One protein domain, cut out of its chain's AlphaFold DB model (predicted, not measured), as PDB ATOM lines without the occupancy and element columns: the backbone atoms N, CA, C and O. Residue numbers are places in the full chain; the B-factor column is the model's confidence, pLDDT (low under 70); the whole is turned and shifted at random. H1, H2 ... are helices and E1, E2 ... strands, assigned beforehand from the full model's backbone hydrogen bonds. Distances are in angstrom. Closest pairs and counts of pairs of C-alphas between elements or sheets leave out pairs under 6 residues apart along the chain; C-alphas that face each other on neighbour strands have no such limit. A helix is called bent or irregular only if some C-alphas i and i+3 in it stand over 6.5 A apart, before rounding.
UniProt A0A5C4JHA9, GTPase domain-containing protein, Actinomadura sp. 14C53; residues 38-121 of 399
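This is residues 38 to 121 of the 399 residues of the protein "GTPase domain-containing protein" of Actinomadura sp. 14C53 (UniProt A0A5C4JHA9). A small three-stranded sheet, E1 E2 E3, makes a wall at one end of an elongated body, with H1 and H2 over one of its faces. H2 runs through the middle, with the short strand pair E4 and E5 near it, and H3 packs on H2 and closes the end away from the wall. The printed part has 84 residues with five named strands and three named helices, in the order E1 E2 E3 E4 H1 H2 E5 H3, and its class is mixed, helices and strands. Both sheets, E1 - E2 - E3 and E4 - E5, are antiparallel. The whole is compact, with a radius of gyration of the C-alphas of 12.0 A, and spans 36 by 22 by 21 A.

E1, residues 38 to 42, begins at C-alpha 38, (30.086, 29.638, -32.872), and is 12.1 A long from first to last C-alpha. E2, residues 48 to 53, is 15.8 A long, and E3, residues 57 to 62, is 16.2 A long. E4 is residues 66 to 68, 5.9 A long, and H1 is residues 70 to 73, 4.9 A long. H2, residues 81 to 90, begins at C-alpha 81, (30.974, 18.974, -32.414), and is 14.8 A long. H2 is irregular: its C-alphas 82 and 85 are 7.7 A apart, where about 5 A is found in a regular helix. E5 is residues 94 to 96, 6.9 A long. H3, residues 103 to 114, is 16.5 A long and ends at C-alpha 114, (11.301, 19.608, -47.786).

E1, E2 and E3 form a meander, each strand the antiparallel neighbour of the one before, with E1 and E3 as edge strands. The hairpin of E1 and E2 has N 40 and O 50 within hydrogen-bond range at 2.9 A. The hairpin of E2 and E3 has N 49 and O 61 within hydrogen-bond range at 2.8 A. H1 and H2 are on the same face of this sheet. H1 is over E1 at a height over the sheet of 8.4 A, and its closest C-alphas to E1 are those of Val 39 and Ala 73, 6.5 A apart. H2, at a height over the sheet of 9.9 A, is only just over E2 and E3, with 3 of its 10 C-alphas falling on each. On the local plane H2 and E2 stand at 59 degrees, only just slantwise. H1 and H2 are close but not clearly touching, their closest C-alphas being those of Ala 73 and Ile 88 at 6.3 A. E4 and E5 are antiparallel neighbours at 163 degrees, with N 67 and O 95 within hydrogen-bond range at 2.8 A. The closest C-alphas of H2 and E5 are those of Ile 88 and Ala 94, 5.7 A apart. H2 and H3 touch, with the C-alphas of Lys 90 and Ala 108 closest at 4.4 A. They run the same way at a shallow tilt of 34 degrees, only just short of steep. The closest C-alphas of E5 and H3 are those of Lys 95 and Gln 109, 7.0 A apart. H3 is not on the sheet of E1, E2 and E3, and H1 and H3 are apart. Every O i to N i+4 pair is within hydrogen-bond range in H3, 4 of 6 are in H2, and H1 is too short for such a pair.

The two C-alphas farthest apart are those of Glu 56 and Arg 114, at 36.5 A. The printed part has no cut and no long link; the links H1 to H2 and E5 to H3 are short, and the others are tight. The mean pLDDT of the printed part is 84.9, and residues 38 to 40 and 54 to 57 are under 70.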
ATOM      1  N   GLY A  38      30.305  28.805 -31.687       63.78
ATOM      2  CA  GLY A  38      30.086  29.638 -32.872       63.78
ATOM      3  C   GLY A  38      30.965  29.199 -34.038       63.78
ATOM      4  O   GLY A  38      32.098  28.777 -33.829       63.78
ATOM      5  N   VAL A  39      30.461  29.310 -35.267       67.94
ATOM      6  CA  VAL A  39      31.251  29.105 -36.490       67.94
ATOM      7  C   VAL A  39      31.981  30.401 -36.837       67.94
ATOM      8  O   VAL A  39      31.349  31.446 -36.972       67.94
ATOM      9  N   PHE A  40      33.300  30.368 -37.017       66.88
ATOM     10  CA  PHE A  40      34.087  31.592 -37.217       66.88
ATOM     11  C   PHE A  40      34.599  31.734 -38.643       66.88
ATOM     12  O   PHE A  40      34.428  32.794 -39.266       66.88
ATOM     13  N   GLN A  41      35.222  30.678 -39.153       81.81
ATOM     14  CA  GLN A  41      35.954  30.693 -40.413       81.81
ATOM     15  C   GLN A  41      35.815  29.344 -41.119       81.81
ATOM     16  O   GLN A  41      35.683  28.304 -40.477       81.81
ATOM     17  N   LEU A  42      35.810  29.396 -42.446       83.06
ATOM     18  CA  LEU A  42      36.003  28.244 -43.315       83.06
ATOM     19  C   LEU A  42      37.439  28.352 -43.834       83.06
ATOM     20  O   LEU A  42      37.858  29.458 -44.183       83.06
ATOM     21  N   SER A  43      38.184  27.253 -43.837       84.50
ATOM     22  CA  SER A  43      39.534  27.211 -44.397       84.50
ATOM     23  C   SER A  43      39.529  27.584 -45.879       84.50
ATOM     24  O   SER A  43      38.528  27.403 -46.574       84.50
ATOM     25  N   ASP A  44      40.668  28.068 -46.374       78.88
ATOM     26  CA  ASP A  44      40.814  28.517 -47.765       78.88
ATOM     27  C   ASP A  44      40.548  27.395 -48.787       78.88
ATOM     28  O   ASP A  44      40.138  27.658 -49.915       78.88
ATOM     29  N   ASP A  45      40.732  26.134 -48.388       80.69
ATOM     30  CA  ASP A  45      40.421  24.955 -49.202       80.69
ATOM     31  C   ASP A  45      38.941  24.524 -49.138       80.69
ATOM     32  O   ASP A  45      38.550  23.566 -49.808       80.69
ATOM     33  N   GLY A  46      38.117  25.207 -48.336       81.69
ATOM     34  CA  GLY A  46      36.694  24.930 -48.152       81.69
ATOM     35  C   GLY A  46      36.381  23.655 -47.363       81.69
ATOM     36  O   GLY A  46      35.212  23.287 -47.255       81.69
ATOM     37  N   LYS A  47      37.393  22.963 -46.829       84.88
ATOM     38  CA  LYS A  47      37.245  21.623 -46.240       84.88
ATOM     39  C   LYS A  47      37.151  21.610 -44.727       84.88
ATOM     40  O   LYS A  47      36.691  20.621 -44.175       84.88
ATOM     41  N   THR A  48      37.551  22.676 -44.045       87.75
ATOM     42  CA  THR A  48      37.609  22.719 -42.583       87.75
ATOM     43  C   THR A  48      36.839  23.914 -42.051       87.75
ATOM     44  O   THR A  48      37.054  25.050 -42.463       87.75
ATOM     45  N   LEU A  49      35.948  23.664 -41.099       86.69
ATOM     46  CA  LEU A  49      35.194  24.685 -40.392       86.69
ATOM     47  C   LEU A  49      35.802  24.907 -39.004       86.69
ATOM     48  O   LEU A  49      35.858  23.979 -38.198       86.69
ATOM     49  N   SER A  50      36.232  26.133 -38.713       86.00
ATOM     50  CA  SER A  50      36.720  26.526 -37.389       86.00
ATOM     51  C   SER A  50      35.548  26.914 -36.492       86.00
ATOM     52  O   SER A  50      34.833  27.889 -36.766       86.00
ATOM     53  N   VAL A  51      35.359  26.160 -35.412       84.94
ATOM     54  CA  VAL A  51      34.294  26.363 -34.424       84.94
ATOM     55  C   VAL A  51      34.930  26.611 -33.068       84.94
ATOM     56  O   VAL A  51      35.615  25.729 -32.561       84.94
ATOM     57  N   SER A  52      34.698  27.778 -32.462       79.00
ATOM     58  CA  SER A  52      35.160  28.023 -31.092       79.00
ATOM     59  C   SER A  52      34.062  27.706 -30.101       79.00
ATOM     60  O   SER A  52      32.911  28.120 -30.251       79.00
ATOM     61  N   GLU A  53      34.464  26.988 -29.065       75.00
ATOM     62  CA  GLU A  53      33.739  26.871 -27.816       75.00
ATOM     63  C   GLU A  53      34.149  28.057 -26.934       75.00
ATOM     64  O   GLU A  53      35.319  28.436 -26.949       75.00
ATOM     65  N   GLY A  54      33.208  28.695 -26.225       55.28
ATOM     66  CA  GLY A  54      33.366  29.973 -25.497       55.28
ATOM     67  C   GLY A  54      34.527  30.121 -24.487       55.28
ATOM     68  O   GLY A  54      34.578  31.117 -23.772       55.28
ATOM     69  N   THR A  55      35.449  29.164 -24.433       55.12
ATOM     70  CA  THR A  55      36.686  29.092 -23.649       55.12
ATOM     71  C   THR A  55      37.962  29.293 -24.490       55.12
ATOM     72  O   THR A  55      39.017  28.815 -24.090       55.12
ATOM     73  N   GLU A  56      37.889  29.973 -25.643       59.06
ATOM     74  CA  GLU A  56      39.043  30.264 -26.533       59.06
ATOM     75  C   GLU A  56      39.705  29.026 -27.180       59.06
ATOM     76  O   GLU A  56      40.812  29.118 -27.706       59.06
ATOM     77  N   VAL A  57      39.030  27.870 -27.182       63.06
ATOM     78  CA  VAL A  57      39.500  26.669 -27.892       63.06
ATOM     79  C   VAL A  57      38.816  26.598 -29.254       63.06
ATOM     80  O   VAL A  57      37.588  26.485 -29.328       63.06
ATOM     81  N   ASP A  58      39.618  26.664 -30.318       77.25
ATOM     82  CA  ASP A  58      39.175  26.489 -31.700       77.25
ATOM     83  C   ASP A  58      39.248  25.009 -32.096       77.25
ATOM     84  O   ASP A  58      40.302  24.375 -32.021       77.25
ATOM     85  N   TYR A  59      38.127  24.458 -32.554       81.88
ATOM     86  CA  TYR A  59      38.038  23.116 -33.115       81.88
ATOM     87  C   TYR A  59      38.002  23.185 -34.639       81.88
ATOM     88  O   TYR A  59      37.221  23.940 -35.219       81.88
ATOM     89  N   ALA A  60      38.819  22.358 -35.285       86.25
ATOM     90  CA  ALA A  60      38.784  22.134 -36.723       86.25
ATOM     91  C   ALA A  60      37.822  20.982 -37.035       86.25
ATOM     92  O   ALA A  60      38.050  19.845 -36.622       86.25
ATOM     93  N   VAL A  61      36.736  21.277 -37.746       87.50
ATOM     94  CA  VAL A  61      35.711  20.298 -38.118       87.50
ATOM     95  C   VAL A  61      35.786  20.046 -39.614       87.50
ATOM     96  O   VAL A  61      35.613  20.969 -40.404       87.50
ATOM     97  N   ASP A  62      36.015  18.796 -40.008       88.94
ATOM     98  CA  ASP A  62      36.054  18.417 -41.418       88.94
ATOM     99  C   ASP A  62      34.656  18.523 -42.053       88.94
ATOM    100  O   ASP A  62      33.721  17.797 -41.709       88.94
ATOM    101  N   VAL A  63      34.513  19.435 -43.007       90.50
ATOM    102  CA  VAL A  63      33.329  19.657 -43.845       90.50
ATOM    103  C   VAL A  63      33.577  19.249 -45.301       90.50
ATOM    104  O   VAL A  63      32.790  19.590 -46.182       90.50
ATOM    105  N   SER A  64      34.617  18.452 -45.570       89.38
ATOM    106  CA  SER A  64      34.893  17.897 -46.898       89.38
ATOM    107  C   SER A  64      33.655  17.227 -47.500       89.38
ATOM    108  O   SER A  64      32.904  16.513 -46.821       89.38
ATOM    109  N   GLY A  65      33.433  17.479 -48.792       88.50
ATOM    110  CA  GLY A  65      32.263  16.999 -49.530       88.50
ATOM    111  C   GLY A  65      30.995  17.839 -49.344       88.50
ATOM    112  O   GLY A  65      29.975  17.509 -49.954       88.50
ATOM    113  N   LEU A  66      31.047  18.917 -48.550       91.81
ATOM    114  CA  LEU A  66      29.964  19.883 -48.374       91.81
ATOM    115  C   LEU A  66      30.346  21.242 -48.978       91.81
ATOM    116  O   LEU A  66      31.469  21.707 -48.823       91.81
ATOM    117  N   GLU A  67      29.393  21.913 -49.617       91.94
ATOM    118  CA  GLU A  67      29.492  23.337 -49.948       91.94
ATOM    119  C   GLU A  67      28.747  24.121 -48.871       91.94
ATOM    120  O   GLU A  67      27.523  24.019 -48.757       91.94
ATOM    121  N   VAL A  68      29.500  24.852 -48.044       90.94
ATOM    122  CA  VAL A  68      28.995  25.529 -46.843       90.94
ATOM    123  C   VAL A  68      28.798  27.020 -47.110       90.94
ATOM    124  O   VAL A  68      29.733  27.739 -47.452       90.94
ATOM    125  N   ASN A  69      27.587  27.520 -46.865       90.38
ATOM    126  CA  ASN A  69      27.314  28.946 -46.774       90.38
ATOM    127  C   ASN A  69      27.698  29.442 -45.371       90.38
ATOM    128  O   ASN A  69      26.941  29.295 -44.408       90.38
ATOM    129  N   LEU A  70      28.886  30.043 -45.260       85.06
ATOM    130  CA  LEU A  70      29.436  30.515 -43.987       85.06
ATOM    131  C   LEU A  70      28.571  31.598 -43.322       85.06
ATOM    132  O   LEU A  70      28.524  31.661 -42.095       85.06
ATOM    133  N   ALA A  71      27.896  32.446 -44.105       83.88
ATOM    134  CA  ALA A  71      27.017  33.479 -43.562       83.88
ATOM    135  C   ALA A  71      25.814  32.847 -42.851       83.88
ATOM    136  O   ALA A  71      25.536  33.196 -41.711       83.88
ATOM    137  N   CYS A  72      25.193  31.842 -43.476       85.25
ATOM    138  CA  CYS A  72      24.129  31.050 -42.860       85.25
ATOM    139  C   CYS A  72      24.643  30.312 -41.616       85.25
ATOM    140  O   CYS A  72      24.078  30.447 -40.539       85.25
ATOM    141  N   ALA A  73      25.760  29.585 -41.727       86.00
ATOM    142  CA  ALA A  73      26.284  28.759 -40.636       86.00
ATOM    143  C   ALA A  73      26.657  29.560 -39.369       86.00
ATOM    144  O   ALA A  73      26.654  29.003 -38.273       86.00
ATOM    145  N   LYS A  74      26.950  30.859 -39.503       83.69
ATOM    146  CA  LYS A  74      27.246  31.776 -38.388       83.69
ATOM    147  C   LYS A  74      26.040  32.124 -37.520       83.69
ATOM    148  O   LYS A  74      26.232  32.538 -36.380       83.69
ATOM    149  N   GLU A  75      24.828  31.987 -38.045       80.12
ATOM    150  CA  GLU A  75      23.600  32.396 -37.355       80.12
ATOM    151  C   GLU A  75      23.011  31.289 -36.469       80.12
ATOM    152  O   GLU A  75      22.170  31.571 -35.615       80.12
ATOM    153  N   PHE A  76      23.466  30.040 -36.622       74.44
ATOM    154  CA  PHE A  76      22.880  28.886 -35.940       74.44
ATOM    155  C   PHE A  76      23.712  28.384 -34.761       74.44
ATOM    156  O   PHE A  76      24.943  28.385 -34.766       74.44
ATOM    157  N   TYR A  77      22.995  27.905 -33.746       74.56
ATOM    158  CA  TYR A  77      23.562  27.255 -32.573       74.56
ATOM    159  C   TYR A  77      23.928  25.800 -32.883       74.56
ATOM    160  O   TYR A  77      23.086  25.034 -33.352       74.56
ATOM    161  N   LEU A  78      25.169  25.413 -32.580       79.81
ATOM    162  CA  LEU A  78      25.676  24.056 -32.789       79.81
ATOM    163  C   LEU A  78      25.810  23.324 -31.440       79.81
ATOM    164  O   LEU A  78      26.718  23.642 -30.669       79.81
ATOM    165  N   PRO A  79      24.929  22.351 -31.131       70.50
ATOM    166  CA  PRO A  79      24.880  21.720 -29.812       70.50
ATOM    167  C   PRO A  79      26.053  20.769 -29.531       70.50
ATOM    168  O   PRO A  79      26.470  20.651 -28.382       70.50
ATOM    169  N   ASP A  80      26.592  20.091 -30.549       80.00
ATOM    170  CA  ASP A  80      27.671  19.106 -30.408       80.00
ATOM    171  C   ASP A  80      28.624  19.166 -31.615       80.00
ATOM    172  O   ASP A  80      28.176  19.312 -32.749       80.00
ATOM    173  N   LEU A  81      29.935  19.024 -31.378       80.94
ATOM    174  CA  LEU A  81      30.974  18.974 -32.414       80.94
ATOM    175  C   LEU A  81      30.756  17.791 -33.365       80.94
ATOM    176  O   LEU A  81      31.015  17.898 -34.562       80.94
ATOM    177  N   ARG A  82      30.239  16.669 -32.846       82.44
ATOM    178  CA  ARG A  82      30.011  15.444 -33.631       82.44
ATOM    179  C   ARG A  82      28.854  15.572 -34.620       82.44
ATOM    180  O   ARG A  82      28.819  14.838 -35.603       82.44
ATOM    181  N   THR A  83      27.919  16.492 -34.379       86.50
ATOM    182  CA  THR A  83      26.701  16.654 -35.187       86.50
ATOM    183  C   THR A  83      26.735  17.884 -36.089       86.50
ATOM    184  O   THR A  83      25.768  18.136 -36.806       86.50
ATOM    185  N   ILE A  84      27.847  18.628 -36.123       88.19
ATOM    186  CA  ILE A  84      27.954  19.885 -36.881       88.19
ATOM    187  C   ILE A  84      27.583  19.694 -38.345       88.19
ATOM    188  O   ILE A  84      26.744  20.431 -38.851       88.19
ATOM    189  N   ARG A  85      28.156  18.683 -39.008       91.75
ATOM    190  CA  ARG A  85      27.893  18.400 -40.428       91.75
ATOM    191  C   ARG A  85      26.407  18.161 -40.699       91.75
ATOM    192  O   ARG A  85      25.845  18.724 -41.633       91.75
ATOM    193  N   THR A  86      25.750  17.373 -39.853       91.94
ATOM    194  CA  THR A  86      24.313  17.100 -39.974       91.94
ATOM    195  C   THR A  86      23.457  18.325 -39.653       91.94
ATOM    196  O   THR A  86      22.467  18.561 -40.339       91.94
ATOM    197  N   GLU A  87      23.842  19.147 -38.675       90.50
ATOM    198  CA  GLU A  87      23.086  20.343 -38.283       90.50
ATOM    199  C   GLU A  87      23.168  21.453 -39.339       90.50
ATOM    200  O   GLU A  87      22.144  22.041 -39.691       90.50
ATOM    201  N   ILE A  88      24.343  21.708 -39.926       91.75
ATOM    202  CA  ILE A  88      24.459  22.692 -41.017       91.75
ATOM    203  C   ILE A  88      23.675  22.250 -42.263       91.75
ATOM    204  O   ILE A  88      23.099  23.093 -42.951       91.75
ATOM    205  N   LEU A  89      23.578  20.939 -42.523       93.56
ATOM    206  CA  LEU A  89      22.744  20.381 -43.592       93.56
ATOM    207  C   LEU A  89      21.250  20.521 -43.283       93.56
ATOM    208  O   LEU A  89      20.497  20.994 -44.131       93.56
ATOM    209  N   LYS A  90      20.825  20.182 -42.061       92.44
ATOM    210  CA  LYS A  90      19.424  20.248 -41.605       92.44
ATOM    211  C   LYS A  90      18.849  21.666 -41.602       92.44
ATOM    212  O   LYS A  90      17.651  21.863 -41.834       92.44
ATOM    213  N   ASN A  91      19.698  22.661 -41.356       89.44
ATOM    214  CA  ASN A  91      19.327  24.075 -41.403       89.44
ATOM    215  C   ASN A  91      19.464  24.684 -42.811       89.44
ATOM    216  O   ASN A  91      19.120  25.844 -43.016       89.44
ATOM    217  N   GLY A  92      19.918  23.909 -43.803       91.94
ATOM    218  CA  GLY A  92      20.092  24.382 -45.177       91.94
ATOM    219  C   GLY A  92      21.253  25.364 -45.346       91.94
ATOM    220  O   GLY A  92      21.268  26.128 -46.307       91.94
ATOM    221  N   CYS A  93      22.223  25.364 -44.429       91.81
ATOM    222  CA  CYS A  93      23.440  26.168 -44.533       91.81
ATOM    223  C   CYS A  93      24.558  25.469 -45.310       91.81
ATOM    224  O   CYS A  93      25.582  26.087 -45.582       91.81
ATOM    225  N   ALA A  94      24.381  24.202 -45.677       92.62
ATOM    226  CA  ALA A  94      25.287  23.481 -46.555       92.62
ATOM    227  C   ALA A  94      24.514  22.580 -47.528       92.62
ATOM    228  O   ALA A  94      23.362  22.217 -47.267       92.62
ATOM    229  N   LYS A  95      25.156  22.191 -48.635       94.19
ATOM    230  CA  LYS A  95      24.703  21.102 -49.518       94.19
ATOM    231  C   LYS A  95      25.814  20.081 -49.727       94.19
ATOM    232  O   LYS A  95      26.988  20.432 -49.756       94.19
ATOM    233  N   ILE A  96      25.433  18.828 -49.907       93.62
ATOM    234  CA  ILE A  96      26.349  17.736 -50.233       93.62
ATOM    235  C   ILE A  96      26.723  17.851 -51.719       93.62
ATOM    236  O   ILE A  96      25.838  17.859 -52.575       93.62
ATOM    237  N   VAL A  97      28.021  17.942 -52.018       90.56
ATOM    238  CA  VAL A  97      28.570  18.008 -53.391       90.56
ATOM    239  C   VAL A  97      29.127  16.650 -53.847       90.56
ATOM    240  O   VAL A  97      29.258  16.407 -55.041       90.56
ATOM    241  N   GLY A  98      29.415  15.741 -52.908       82.62
ATOM    242  CA  GLY A  98      29.879  14.376 -53.181       82.62
ATOM    243  C   GLY A  98      28.930  13.289 -52.666       82.62
ATOM    244  O   GLY A  98      27.709  13.438 -52.667       82.62
ATOM    245  N   SER A  99      29.500  12.179 -52.198       85.69
ATOM    246  CA  SER A  99      28.744  11.143 -51.488       85.69
ATOM    247  C   SER A  99      28.522  11.552 -50.026       85.69
ATOM    248  O   SER A  99      29.467  12.024 -49.392       85.69
ATOM    249  N   PRO A 100      27.314  11.362 -49.459       87.12
ATOM    250  CA  PRO A 100      27.098  11.564 -48.028       87.12
ATOM    251  C   PRO A 100      27.961  10.591 -47.224       87.12
ATOM    252  O   PRO A 100      28.084   9.425 -47.607       87.12
ATOM    253  N   LEU A 101      28.503  11.039 -46.090       86.00
ATOM    254  CA  LEU A 101      29.301  10.174 -45.215       86.00
ATOM    255  C   LEU A 101      28.448   9.111 -44.519       86.00
ATOM    256  O   LEU A 101      28.937   8.034 -44.187       86.00
ATOM    257  N   ASN A 102      27.171   9.406 -44.275       90.12
ATOM    258  CA  ASN A 102      26.231   8.489 -43.642       90.12
ATOM    259  C   ASN A 102      24.779   8.799 -44.046       90.12
ATOM    260  O   ASN A 102      24.476   9.807 -44.690       90.12
ATOM    261  N   SER A 103      23.855   7.917 -43.662       91.44
ATOM    262  CA  SER A 103      22.422   8.086 -43.930       91.44
ATOM    263  C   SER A 103      21.819   9.312 -43.235       91.44
ATOM    264  O   SER A 103      20.879   9.898 -43.771       91.44
ATOM    265  N   ALA A 104      22.370   9.736 -42.093       91.44
ATOM    266  CA  ALA A 104      21.885  10.892 -41.342       91.44
ATOM    267  C   ALA A 104      22.115  12.217 -42.087       91.44
ATOM    268  O   ALA A 104      21.224  13.062 -42.098       91.44
ATOM    269  N   GLU A 105      23.248  12.390 -42.775       93.44
ATOM    270  CA  GLU A 105      23.507  13.572 -43.616       93.44
ATOM    271  C   GLU A 105      22.516  13.682 -44.773       93.44
ATOM    272  O   GLU A 105      21.992  14.763 -45.053       93.44
ATOM    273  N   ARG A 106      22.217  12.549 -45.419       93.12
ATOM    274  CA  ARG A 106      21.221  12.500 -46.493       93.12
ATOM    275  C   ARG A 106      19.837  12.879 -45.959       93.12
ATOM    276  O   ARG A 106      19.203  13.768 -46.521       93.12
ATOM    277  N   ALA A 107      19.421  12.294 -44.833       93.44
ATOM    278  CA  ALA A 107      18.140  12.609 -44.197       93.44
ATOM    279  C   ALA A 107      18.038  14.085 -43.771       93.44
ATOM    280  O   ALA A 107      17.002  14.713 -43.985       93.44
ATOM    281  N   ALA A 108      19.115  14.652 -43.217       94.06
ATOM    282  CA  ALA A 108      19.184  16.054 -42.814       94.06
ATOM    283  C   ALA A 108      19.019  17.004 -44.011       94.06
ATOM    284  O   ALA A 108      18.232  17.949 -43.949       94.06
ATOM    285  N   GLN A 109      19.704  16.731 -45.127       95.00
ATOM    286  CA  GLN A 109      19.544  17.520 -46.348       95.00
ATOM    287  C   GLN A 109      18.129  17.387 -46.934       95.00
ATOM    288  O   GLN A 109      17.548  18.378 -47.375       95.00
ATOM    289  N   ASP A 110      17.559  16.182 -46.937       93.31
ATOM    290  CA  ASP A 110      16.211  15.945 -47.461       93.31
ATOM    291  C   ASP A 110      15.131  16.600 -46.585       93.31
ATOM    292  O   ASP A 110      14.113  17.072 -47.093       93.31
ATOM    293  N   GLU A 111      15.341  16.685 -45.267       94.19
ATOM    294  CA  GLU A 111      14.517  17.499 -44.368       94.19
ATOM    295  C   GLU A 111      14.624  18.990 -44.712       94.19
ATOM    296  O   GLU A 111      13.597  19.640 -44.903       94.19
ATOM    297  N   ALA A 112      15.840  19.526 -44.859       92.12
ATOM    298  CA  ALA A 112      16.056  20.932 -45.204       92.12
ATOM    299  C   ALA A 112      15.420  21.318 -46.547       92.12
ATOM    300  O   ALA A 112      14.803  22.381 -46.652       92.12
ATOM    301  N   LYS A 113      15.513  20.439 -47.554       93.12
ATOM    302  CA  LYS A 113      14.863  20.608 -48.863       93.12
ATOM    303  C   LYS A 113      13.343  20.625 -48.744       93.12
ATOM    304  O   LYS A 113      12.704  21.532 -49.273       93.12
ATOM    305  N   ARG A 114      12.757  19.662 -48.022       91.44
ATOM    306  CA  ARG A 114      11.301  19.608 -47.786       91.44
ATOM    307  C   ARG A 114      10.801  20.838 -47.032       91.44
ATOM    308  O   ARG A 114       9.760  21.381 -47.382       91.44
ATOM    309  N   ALA A 115      11.561  21.296 -46.041       88.81
ATOM    310  CA  ALA A 115      11.247  22.472 -45.239       88.81
ATOM    311  C   ALA A 115      11.635  23.807 -45.905       88.81
ATOM    312  O   ALA A 115      11.396  24.855 -45.311       88.81
ATOM    313  N   ARG A 116      12.233  23.786 -47.111       88.88
ATOM    314  CA  ARG A 116      12.715  24.971 -47.849       88.88
ATOM    315  C   ARG A 116      13.595  25.901 -46.996       88.88
ATOM    316  O   ARG A 116      13.423  27.119 -47.009       88.88
ATOM    317  N   ARG A 117      14.523  25.329 -46.222       86.75
ATOM    318  CA  ARG A 117      15.426  26.078 -45.327       86.75
ATOM    319  C   ARG A 117      16.700  26.537 -46.039       86.75
ATOM    320  O   ARG A 117      17.206  25.841 -46.922       86.75
ATOM    321  N   GLY A 118      17.245  27.676 -45.606       85.50
ATOM    322  CA  GLY A 118      18.536  28.203 -46.056       85.50
ATOM    323  C   GLY A 118      18.633  28.325 -47.578       85.50
ATOM    324  O   GLY A 118      17.775  28.938 -48.210       85.50
ATOM    325  N   ILE A 119      19.652  27.696 -48.171       86.94
ATOM    326  CA  ILE A 119      19.908  27.688 -49.626       86.94
ATOM    327  C   ILE A 119      18.784  27.050 -50.464       86.94
ATOM    328  O   ILE A 119      18.759  27.227 -51.677       86.94
ATOM    329  N   TRP A 120      17.871  26.298 -49.839       86.25
ATOM    330  CA  TRP A 120      16.740  25.637 -50.502       86.25
ATOM    331  C   TRP A 120      15.433  26.449 -50.413       86.25
ATOM    332  O   TRP A 120      14.392  26.001 -50.897       86.25
ATOM    333  N   GLY A 121      15.467  27.615 -49.760       80.81
ATOM    334  CA  GLY A 121      14.339  28.535 -49.623       80.81
ATOM    335  C   GLY A 121      14.117  29.424 -50.847       80.81
ATOM    336  O   GLY A 121      15.020  29.667 -51.639       80.81
TER     337      GLY A 121